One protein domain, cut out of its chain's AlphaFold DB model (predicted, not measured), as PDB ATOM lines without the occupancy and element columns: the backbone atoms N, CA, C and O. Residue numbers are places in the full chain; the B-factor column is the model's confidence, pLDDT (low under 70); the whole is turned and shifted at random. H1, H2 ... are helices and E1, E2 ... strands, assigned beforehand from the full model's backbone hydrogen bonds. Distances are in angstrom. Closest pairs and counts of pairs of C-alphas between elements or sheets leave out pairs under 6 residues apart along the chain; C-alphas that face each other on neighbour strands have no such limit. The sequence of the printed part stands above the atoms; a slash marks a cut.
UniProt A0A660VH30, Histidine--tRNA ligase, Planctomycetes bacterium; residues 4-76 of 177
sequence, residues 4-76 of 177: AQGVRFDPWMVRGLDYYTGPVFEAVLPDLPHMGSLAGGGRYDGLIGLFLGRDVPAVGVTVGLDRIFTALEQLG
ATOM      1  N   ALA A   4     150.705 146.430 133.881       74.19
ATOM      2  CA  ALA A   4     150.796 147.525 134.845       74.19
ATOM      3  C   ALA A   4     152.219 148.093 135.010       74.19
ATOM      4  O   ALA A   4     152.368 149.261 135.343       74.19
ATOM      5  N   GLN A   5     153.266 147.299 134.752       79.12
ATOM      6  CA  GLN A   5     154.660 147.754 134.862       79.12
ATOM      7  C   GLN A   5     155.087 148.658 133.693       79.12
ATOM      8  O   GLN A   5     156.095 149.348 133.803       79.12
ATOM      9  N   GLY A   6     154.336 148.658 132.585       86.12
ATOM     10  CA  GLY A   6     154.600 149.476 131.395       86.12
ATOM     11  C   GLY A   6     153.719 150.721 131.276       86.12
ATOM     12  O   GLY A   6     153.752 151.379 130.241       86.12
ATOM     13  N   VAL A   7     152.910 151.035 132.293       91.94
ATOM     14  CA  VAL A   7     151.968 152.163 132.270       91.94
ATOM     15  C   VAL A   7     152.388 153.213 133.291       91.94
ATOM     16  O   VAL A   7     152.573 152.917 134.468       91.94
ATOM     17  N   ARG A   8     152.483 154.465 132.841       92.31
ATOM     18  CA  ARG A   8     152.708 155.636 133.691       92.31
ATOM     19  C   ARG A   8     151.535 156.595 133.527       92.31
ATOM     20  O   ARG A   8     151.266 157.031 132.411       92.31
ATOM     21  N   PHE A   9     150.855 156.925 134.623       94.12
ATOM     22  CA  PHE A   9     149.848 157.986 134.614       94.12
ATOM     23  C   PHE A   9     150.537 159.348 134.500       94.12
ATOM     24  O   PHE A   9     151.467 159.635 135.255       94.12
ATOM     25  N   ASP A  10     150.082 160.169 133.559       93.88
ATOM     26  CA  ASP A  10     150.616 161.504 133.313       93.88
ATOM     27  C   ASP A  10     149.454 162.510 133.235       93.88
ATOM     28  O   ASP A  10     148.711 162.496 132.251       93.88
ATOM     29  N   PRO A  11     149.255 163.361 134.260       93.88
ATOM     30  CA  PRO A  11     148.133 164.298 134.293       93.88
ATOM     31  C   PRO A  11     148.278 165.451 133.289       93.88
ATOM     32  O   PRO A  11     147.318 166.185 133.080       93.88
ATOM     33  N   TRP A  12     149.454 165.620 132.675       93.12
ATOM     34  CA  TRP A  12     149.736 166.682 131.705       93.12
ATOM     35  C   TRP A  12     149.601 166.215 130.255       93.12
ATOM     36  O   TRP A  12     149.768 167.010 129.329       93.12
ATOM     37  N   MET A  13     149.316 164.929 130.039       91.44
ATOM     38  CA  MET A  13     149.163 164.370 128.704       91.44
ATOM     39  C   MET A  13     147.884 164.891 128.050       91.44
ATOM     40  O   MET A  13     146.772 164.613 128.493       91.44
ATOM     41  N   VAL A  14     148.060 165.597 126.938       91.25
ATOM     42  CA  VAL A  14     146.977 166.062 126.069       91.25
ATOM     43  C   VAL A  14     147.219 165.564 124.650       91.25
ATOM     44  O   VAL A  14     148.357 165.359 124.233       91.25
ATOM     45  N   ARG A  15     146.144 165.362 123.888       88.75
ATOM     46  CA  ARG A  15     146.215 164.940 122.484       88.75
ATOM     47  C   ARG A  15     145.747 166.078 121.587       88.75
ATOM     48  O   ARG A  15     144.864 166.841 121.956       88.75
ATOM     49  N   GLY A  16     146.324 166.169 120.391       86.44
ATOM     50  CA  GLY A  16     146.072 167.273 119.454       86.44
ATOM     51  C   GLY A  16     144.738 167.219 118.702       86.44
ATOM     52  O   GLY A  16     144.585 167.943 117.726       86.44
ATOM     53  N   LEU A  17     143.812 166.340 119.094       91.62
ATOM     54  CA  LEU A  17     142.513 166.156 118.445       91.62
ATOM     55  C   LEU A  17     141.417 166.303 119.501       91.62
ATOM     56  O   LEU A  17     141.514 165.726 120.582       91.62
ATOM     57  N   ASP A  18     140.395 167.086 119.181       92.75
ATOM     58  CA  ASP A  18     139.326 167.517 120.089       92.75
ATOM     59  C   ASP A  18     138.265 166.440 120.364       92.75
ATOM     60  O   ASP A  18     137.515 166.538 121.330       92.75
ATOM     61  N   TYR A  19     138.223 165.380 119.556       94.00
ATOM     62  CA  TYR A  19     137.216 164.324 119.663       94.00
ATOM     63  C   TYR A  19     137.397 163.371 120.859       94.00
ATOM     64  O   TYR A  19     136.575 162.468 121.054       94.00
ATOM     65  N   TYR A  20     138.484 163.484 121.628       96.31
ATOM     66  CA  TYR A  20     138.702 162.628 122.794       96.31
ATOM     67  C   TYR A  20     137.801 163.053 123.963       96.31
ATOM     68  O   TYR A  20     137.692 164.225 124.300       96.31
ATOM     69  N   THR A  21     137.166 162.073 124.603       95.19
ATOM     70  CA  THR A  21     136.111 162.271 125.625       95.19
ATOM     71  C   THR A  21     136.449 161.631 126.971       95.19
ATOM     72  O   THR A  21     135.694 161.751 127.931       95.19
ATOM     73  N   GLY A  22     137.578 160.928 127.061       94.19
ATOM     74  CA  GLY A  22     137.976 160.187 128.252       94.19
ATOM     75  C   GLY A  22     139.477 159.905 128.267       94.19
ATOM     76  O   GLY A  22     140.251 160.753 127.824       94.19
ATOM     77  N   PRO A  23     139.913 158.726 128.754       95.00
ATOM     78  CA  PRO A  23     141.330 158.387 128.814       95.00
ATOM     79  C   PRO A  23     142.013 158.500 127.451       95.00
ATOM     80  O   PRO A  23     141.473 158.045 126.439       95.00
ATOM     81  N   VAL A  24     143.219 159.061 127.457       96.56
ATOM     82  CA  VAL A  24     144.132 159.111 126.315       96.56
ATOM     83  C   VAL A  24     145.408 158.348 126.643       96.56
ATOM     84  O   VAL A  24     145.775 158.200 127.808       96.56
ATOM     85  N   PHE A  25     146.064 157.832 125.608       95.19
ATOM     86  CA  PHE A  25     147.247 156.992 125.734       95.19
ATOM     87  C   PHE A  25     148.298 157.397 124.710       95.19
ATOM     88  O   PHE A  25     147.968 157.666 123.551       95.19
ATOM     89  N   GLU A  26     149.562 157.329 125.118       94.69
ATOM     90  CA  GLU A  26     150.715 157.352 124.226       94.69
ATOM     91  C   GLU A  26     151.720 156.274 124.633       94.69
ATOM     92  O   GLU A  26     151.974 156.056 125.817       94.69
ATOM     93  N   ALA A  27     152.294 155.601 123.641       94.12
ATOM     94  CA  ALA A  27     153.404 154.681 123.813       94.12
ATOM     95  C   ALA A  27     154.682 155.368 123.344       94.12
ATOM     96  O   ALA A  27     154.779 155.791 122.192       94.12
ATOM     97  N   VAL A  28     155.663 155.455 124.232       93.19
ATOM     98  CA  VAL A  28     156.992 156.003 123.955       93.19
ATOM     99  C   VAL A  28     158.032 154.907 124.129       93.19
ATOM    100  O   VAL A  28     157.806 153.942 124.859       93.19
ATOM    101  N   LEU A  29     159.174 155.059 123.466       93.06
ATOM    102  CA  LEU A  29     160.296 154.138 123.594       93.06
ATOM    103  C   LEU A  29     161.373 154.772 124.482       93.06
ATOM    104  O   LEU A  29     162.006 155.732 124.043       93.06
ATOM    105  N   PRO A  30     161.604 154.262 125.708       91.00
ATOM    106  CA  PRO A  30     162.572 154.856 126.633       91.00
ATOM    107  C   PRO A  30     163.997 154.930 126.076       91.00
ATOM    108  O   PRO A  30     164.708 155.885 126.373       91.00
ATOM    109  N   ASP A  31     164.390 153.963 125.242       92.88
ATOM    110  CA  ASP A  31     165.722 153.905 124.629       92.88
ATOM    111  C   ASP A  31     165.943 154.993 123.561       92.88
ATOM    112  O   ASP A  31     167.084 155.332 123.258       92.88
ATOM    113  N   LEU A  32     164.867 155.548 122.985       94.00
ATOM    114  CA  LEU A  32     164.912 156.579 121.937       94.00
ATOM    115  C   LEU A  32     163.886 157.696 122.227       94.00
ATOM    116  O   LEU A  32     162.903 157.853 121.494       94.00
ATOM    117  N   PRO A  33     164.089 158.499 123.289       90.19
ATOM    118  CA  PRO A  33     163.097 159.470 123.752       90.19
ATOM    119  C   PRO A  33     162.805 160.581 122.728       90.19
ATOM    120  O   PRO A  33     161.694 161.109 122.693       90.19
ATOM    121  N   HIS A  34     163.761 160.913 121.851       92.44
ATOM    122  CA  HIS A  34     163.599 161.913 120.783       92.44
ATOM    123  C   HIS A  34     162.598 161.504 119.700       92.44
ATOM    124  O   HIS A  34     162.137 162.361 118.951       92.44
ATOM    125  N   MET A  35     162.243 160.219 119.598       90.25
ATOM    126  CA  MET A  35     161.234 159.755 118.639       90.25
ATOM    127  C   MET A  35     159.811 160.159 119.032       90.25
ATOM    128  O   MET A  35     158.909 160.147 118.189       90.25
ATOM    129  N   GLY A  36     159.609 160.520 120.302       90.81
ATOM    130  CA  GLY A  36     158.297 160.812 120.858       90.81
ATOM    131  C   GLY A  36     157.368 159.597 120.812       90.81
ATOM    132  O   GLY A  36     157.786 158.453 120.992       90.81
ATOM    133  N   SER A  37     156.082 159.858 120.585       92.44
ATOM    134  CA  SER A  37     155.043 158.826 120.562       92.44
ATOM    135  C   SER A  37     155.162 157.903 119.336       92.44
ATOM    136  O   SER A  37     155.157 158.360 118.189       92.44
ATOM    137  N   LEU A  38     155.242 156.592 119.576       94.50
ATOM    138  CA  LEU A  38     155.199 155.530 118.561       94.50
ATOM    139  C   LEU A  38     153.777 155.021 118.304       94.50
ATOM    140  O   LEU A  38     153.467 154.555 117.209       94.50
ATOM    141  N   ALA A  39     152.911 155.103 119.308       94.56
ATOM    142  CA  ALA A  39     151.500 154.773 119.200       94.56
ATOM    143  C   ALA A  39     150.700 155.715 120.094       94.56
ATOM    144  O   ALA A  39     151.177 156.138 121.145       94.56
ATOM    145  N   GLY A  40     149.475 156.030 119.698       94.88
ATOM    146  CA  GLY A  40     148.626 156.916 120.477       94.88
ATOM    147  C   GLY A  40     147.155 156.634 120.261       94.88
ATOM    148  O   GLY A  40     146.761 156.061 119.248       94.88
ATOM    149  N   GLY A  41     146.328 157.026 121.216       96.12
ATOM    150  CA  GLY A  41     144.906 156.737 121.163       96.12
ATOM    151  C   GLY A  41     144.154 157.249 122.371       96.12
ATOM    152  O   GLY A  41     144.667 158.049 123.147       96.12
ATOM    153  N   GLY A  42     142.924 156.779 122.513       97.25
ATOM    154  CA  GLY A  42     142.052 157.186 123.601       97.25
ATOM    155  C   GLY A  42     140.592 156.866 123.333       97.25
ATOM    156  O   GLY A  42     140.252 156.248 122.323       97.25
ATOM    157  N   ARG A  43     139.737 157.279 124.267       97.62
ATOM    158  CA  ARG A  43     138.275 157.161 124.190       97.62
ATOM    159  C   ARG A  43     137.659 158.352 123.448       97.62
ATOM    160  O   ARG A  43     138.012 159.492 123.740       97.62
ATOM    161  N   TYR A  44     136.729 158.103 122.526       96.62
ATOM    162  CA  TYR A  44     136.127 159.098 121.623       96.62
ATOM    163  C   TYR A  44     134.632 158.835 121.371       96.62
ATOM    164  O   TYR A  44     134.199 158.547 120.260       96.62
ATOM    165  N   ASP A  45     133.815 158.951 122.414       96.19
ATOM    166  CA  ASP A  45     132.421 158.492 122.397       96.19
ATOM    167  C   ASP A  45     131.493 159.282 121.456       96.19
ATOM    168  O   ASP A  45     130.506 158.738 120.964       96.19
ATOM    169  N   GLY A  46     131.825 160.542 121.154       93.88
ATOM    170  CA  GLY A  46     131.029 161.389 120.259       93.88
ATOM    171  C   GLY A  46     131.372 161.255 118.772       93.88
ATOM    172  O   GLY A  46     130.548 161.589 117.925       93.88
ATOM    173  N   LEU A  47     132.563 160.753 118.425       94.94
ATOM    174  CA  LEU A  47     133.099 160.863 117.060       94.94
ATOM    175  C   LEU A  47     132.276 160.081 116.032       94.94
ATOM    176  O   LEU A  47     131.969 160.586 114.956       94.94
ATOM    177  N   ILE A  48     131.914 158.841 116.360       95.88
ATOM    178  CA  ILE A  48     131.123 157.985 115.465       95.88
ATOM    179  C   ILE A  48     129.675 158.496 115.384       95.88
ATOM    180  O   ILE A  48     129.048 158.438 114.324       95.88
ATOM    181  N   GLY A  49     129.152 159.038 116.489       94.19
ATOM    182  CA  GLY A  49     127.781 159.534 116.570       94.19
ATOM    183  C   GLY A  49     127.491 160.716 115.648       94.19
ATOM    184  O   GLY A  49     126.381 160.798 115.123       94.19
ATOM    185  N   LEU A  50     128.499 161.542 115.340       92.69
ATOM    186  CA  LEU A  50     128.402 162.626 114.350       92.69
ATOM    187  C   LEU A  50     127.927 162.145 112.969       92.69
ATOM    188  O   LEU A  50     127.282 162.901 112.248       92.69
ATOM    189  N   PHE A  51     128.222 160.894 112.604       94.69
ATOM    190  CA  PHE A  51     127.864 160.322 111.303       94.69
ATOM    191  C   PHE A  51     126.626 159.423 111.348       94.69
ATOM    192  O   PHE A  51     125.972 159.236 110.325       94.69
ATOM    193  N   LEU A  52     126.307 158.839 112.508       95.25
ATOM    194  CA  LEU A  52     125.228 157.854 112.648       95.25
ATOM    195  C   LEU A  52     123.955 158.399 113.309       95.25
ATOM    196  O   LEU A  52     122.949 157.692 113.326       95.25
ATOM    197  N   GLY A  53     123.984 159.608 113.879       92.06
ATOM    198  CA  GLY A  53     122.828 160.203 114.563       92.06
ATOM    199  C   GLY A  53     122.438 159.502 115.871       92.06
ATOM    200  O   GLY A  53     121.317 159.664 116.346       92.06
ATOM    201  N   ARG A  54     123.344 158.700 116.444       93.75
ATOM    202  CA  ARG A  54     123.204 158.042 117.751       93.75
ATOM    203  C   ARG A  54     124.566 157.905 118.417       93.75
ATOM    204  O   ARG A  54     125.562 157.728 117.717       93.75
ATOM    205  N   ASP A  55     124.596 157.892 119.742       92.00
ATOM    206  CA  ASP A  55     125.843 157.709 120.483       92.00
ATOM    207  C   ASP A  55     126.430 156.315 120.253       92.00
ATOM    208  O   ASP A  55     125.737 155.296 120.333       92.00
ATOM    209  N   VAL A  56     127.735 156.273 119.974       96.44
ATOM    210  CA  VAL A  56     128.502 155.033 119.838       96.44
ATOM    211  C   VAL A  56     129.826 155.200 120.589       96.44
ATOM    212  O   VAL A  56     130.810 155.656 120.000       96.44
ATOM    213  N   PRO A  57     129.862 154.826 121.884       96.69
ATOM    214  CA  PRO A  57     131.074 154.870 122.686       96.69
ATOM    215  C   PRO A  57     132.187 154.021 122.080       96.69
ATOM    216  O   PRO A  57     131.962 152.869 121.700       96.69
ATOM    217  N   ALA A  58     133.397 154.566 122.014       97.00
ATOM    218  CA  ALA A  58     134.503 153.920 121.323       97.00
ATOM    219  C   ALA A  58     135.852 154.259 121.953       97.00
ATOM    220  O   ALA A  58     136.072 155.342 122.493       97.00
ATOM    221  N   VAL A  59     136.778 153.309 121.868       97.44
ATOM    222  CA  VAL A  59     138.178 153.472 122.256       97.44
ATOM    223  C   VAL A  59     139.042 152.800 121.206       97.44
ATOM    224  O   VAL A  59     138.697 151.736 120.691       97.44
ATOM    225  N   GLY A  60     140.169 153.417 120.890       96.56
ATOM    226  CA  GLY A  60     141.071 152.901 119.878       96.56
ATOM    227  C   GLY A  60     142.453 153.505 119.995       96.56
ATOM    228  O   GLY A  60     142.663 154.525 120.656       96.56
ATOM    229  N   VAL A  61     143.397 152.847 119.335       95.75
ATOM    230  CA  VAL A  61     144.787 153.273 119.226       95.75
ATOM    231  C   VAL A  61     145.229 153.165 117.775       95.75
ATOM    232  O   VAL A  61     144.735 152.330 117.019       95.75
ATOM    233  N   THR A  62     146.179 154.006 117.402       94.94
ATOM    234  CA  THR A  62     146.916 153.910 116.148       94.94
ATOM    235  C   THR A  62     148.388 153.680 116.443       94.94
ATOM    236  O   THR A  62     148.900 154.114 117.478       94.94
ATOM    237  N   VAL A  63     149.063 152.990 115.531       95.75
ATOM    238  CA  VAL A  63     150.468 152.616 115.639       95.75
ATOM    239  C   VAL A  63     151.213 153.185 114.437       95.75
ATOM    240  O   VAL A  63     150.863 152.903 113.292       95.75
ATOM    241  N   GLY A  64     152.250 153.982 114.691       93.62
ATOM    242  CA  GLY A  64     153.095 154.563 113.654       93.62
ATOM    243  C   GLY A  64     154.131 153.559 113.165       93.62
ATOM    244  O   GLY A  64     155.246 153.535 113.683       93.62
ATOM    245  N   LEU A  65     153.776 152.742 112.169       93.62
ATOM    246  CA  LEU A  65     154.672 151.712 111.628       93.62
ATOM    247  C   LEU A  65     155.996 152.289 111.118       93.62
ATOM    248  O   LEU A  65     157.043 151.736 111.442       93.62
ATOM    249  N   ASP A  66     155.975 153.423 110.414       92.56
ATOM    250  CA  ASP A  66     157.191 154.100 109.943       92.56
ATOM    251  C   ASP A  66     158.115 154.478 111.106       92.56
ATOM    252  O   ASP A  66     159.320 154.252 111.057       92.56
ATOM    253  N   ARG A  67     157.543 154.987 112.206       92.69
ATOM    254  CA  ARG A  67     158.317 155.341 113.404       92.69
ATOM    255  C   ARG A  67     158.891 154.106 114.081       92.69
ATOM    256  O   ARG A  67     160.037 154.136 114.510       92.69
ATOM    257  N   ILE A  68     158.127 153.018 114.165       93.50
ATOM    258  CA  ILE A  68     158.627 151.753 114.713       93.50
ATOM    259  C   ILE A  68     159.772 151.215 113.856       93.50
ATOM    260  O   ILE A  68     160.782 150.785 114.406       93.50
ATOM    261  N   PHE A  69     159.651 151.263 112.529       91.75
ATOM    262  CA  PHE A  69     160.704 150.808 111.628       91.75
ATOM    263  C   PHE A  69     161.991 151.617 111.828       91.75
ATOM    264  O   PHE A  69     163.030 151.034 112.125       91.75
ATOM    265  N   THR A  70     161.906 152.950 111.818       92.06
ATOM    266  CA  THR A  70     163.048 153.830 112.114       92.06
ATOM    267  C   THR A  70     163.656 153.554 113.495       92.06
ATOM    268  O   THR A  70     164.877 153.569 113.648       92.06
ATOM    269  N   ALA A  71     162.831 153.271 114.510       93.50
ATOM    270  CA  ALA A  71     163.309 152.934 115.852       93.50
ATOM    271  C   ALA A  71     164.124 151.637 115.840       93.50
ATOM    272  O   ALA A  71     165.209 151.561 116.413       93.50
ATOM    273  N   LEU A  72     163.614 150.615 115.154       92.19
ATOM    274  CA  LEU A  72     164.299 149.338 115.010       92.19
ATOM    275  C   LEU A  72     165.609 149.489 114.218       92.19
ATOM    276  O   LEU A  72     166.582 148.818 114.561       92.19
ATOM    277  N   GLU A  73     165.668 150.353 113.199       90.12
ATOM    278  CA  GLU A  73     166.911 150.657 112.474       90.12
ATOM    279  C   GLU A  73     167.945 151.322 113.389       90.12
ATOM    280  O   GLU A  73     169.080 150.852 113.468       90.12
ATOM    281  N   GLN A  74     167.554 152.363 114.137       92.06
ATOM    282  CA  GLN A  74     168.449 153.067 115.069       92.06
ATOM    283  C   GLN A  74     168.960 152.158 116.192       92.06
ATOM    284  O   GLN A  74     170.106 152.288 116.618       92.06
ATOM    285  N   LEU A  75     168.140 151.206 116.645       92.31
ATOM    286  CA  LEU A  75     168.534 150.204 117.637       92.31
ATOM    287  C   LEU A  75     169.333 149.028 117.047       92.31
ATOM    288  O   LEU A  75     169.653 148.090 117.780       92.31
ATOM    289  N   GLY A  76     169.604 149.016 115.736       89.81
ATOM    290  CA  GLY A  76     170.270 147.898 115.062       89.81
ATOM    291  C   GLY A  76     169.487 146.582 115.147       89.81
ATOM    292  O   GLY A  76     170.068 145.502 115.071       89.81
TER     293      GLY A  76
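Overview. This is residues 4 to 76 of the 177 residues of the protein "Histidine--tRNA ligase" of Planctomycetes bacterium (UniProt A0A660VH30). A narrow ribbon of three antiparallel strands, E1, E2 and E3, lies in the middle of an elongated domain, with a helix at each end of its length: the short H1 beyond one end of the strands and the longer H2 beyond the other. E1 and E2 form a hairpin, and a long stretch with no named element, residues 4 to 23, leads in to E1 from the E1 side of the ribbon. The printed part has 73 residues with three named strands and two named helices, in the order E1, E2, H1, E3, H2 along the chain; the sheet's order is E1, E2, E3. The class is mixed, helices and strands, though under half of the printed residues, 31 of 73, are in named elements. The whole is loose, with a radius of gyration of the C-alphas of 14.9 A, and its C-alphas span 49 by 26 by 21 A.

Arrangement. Residues 4 to 23 come first, and their C-alphas lie 8 to 18 A from the mean of all C-alphas. E1, residues 24 to 28, follows as an edge strand of the sheet. E2, residues 37 to 43, is its antiparallel neighbour, with 166 degrees between their directions, and the two form a hairpin. C-alphas 24 and 42, which face each other, are 3.9 A apart; N 25 and O 41 are within hydrogen-bond range at 2.8 A, and so are N 38 and O 27 at 2.8 A. H1, residues 49 to 52, comes next; it is not on the sheet, with 0 pairs of C-alphas within 10 A, and it is apart from E1. E3, residues 59 to 63, is the other edge strand and the antiparallel neighbour of E2, at 167 degrees. C-alphas 41 and 61, which face each other, are 4.0 A apart, while N 62 and O 40 at 2.8 A and N 42 and O 60 at 2.9 A are within hydrogen-bond range. E2 is the inner strand; across it, the closest C-alphas of E1 and E3 are those of Phe 25 and Val 61, 7.9 A apart. H2, residues 65 to 74, is on the sheet but only grazes it, with its residues 65 to 71. The closest C-alphas of E2 and H2 are those of Leu 38 and Arg 67, 6.0 A apart. H1 and H2 are apart. In H2 every O i to N i+4 pair is within hydrogen-bond range; H1, with four residues, is too short for such a pair, and its 1 pair of O i and N i+3 is within range.

Along the chain. The printed part begins at C-alpha 4, at (150.796, 147.525, 134.845). E1 begins at C-alpha 24, at (144.132, 159.111, 126.315), and measures 13.4 A from first to last C-alpha. E2 measures 17.2 A, H1 5.0 A and E3 14.0 A. H2 measures 14.3 A and ends at C-alpha 74, at (168.449, 153.067, 115.069).

Size, cuts and confidence. The two C-alphas farthest apart are those of Gly 53 and Gly 76, 49.0 A, and the first and last printed C-alphas are 27.8 A apart. The centre of E2 is nearest to the mean of the C-alphas, at 0.5 A, and that of H1 is farthest, at 21.9 A. The C-alphas of the sheet lie up to 2.5 A off its best plane. The links E2 to H1 and E3 to H2 are tight, those from E1 to E2 and from H1 to E3 are short, and no link is long. The printed part has no cut. The mean pLDDT of the printed part of this predicted model is 93.1, and no printed residue is under 70.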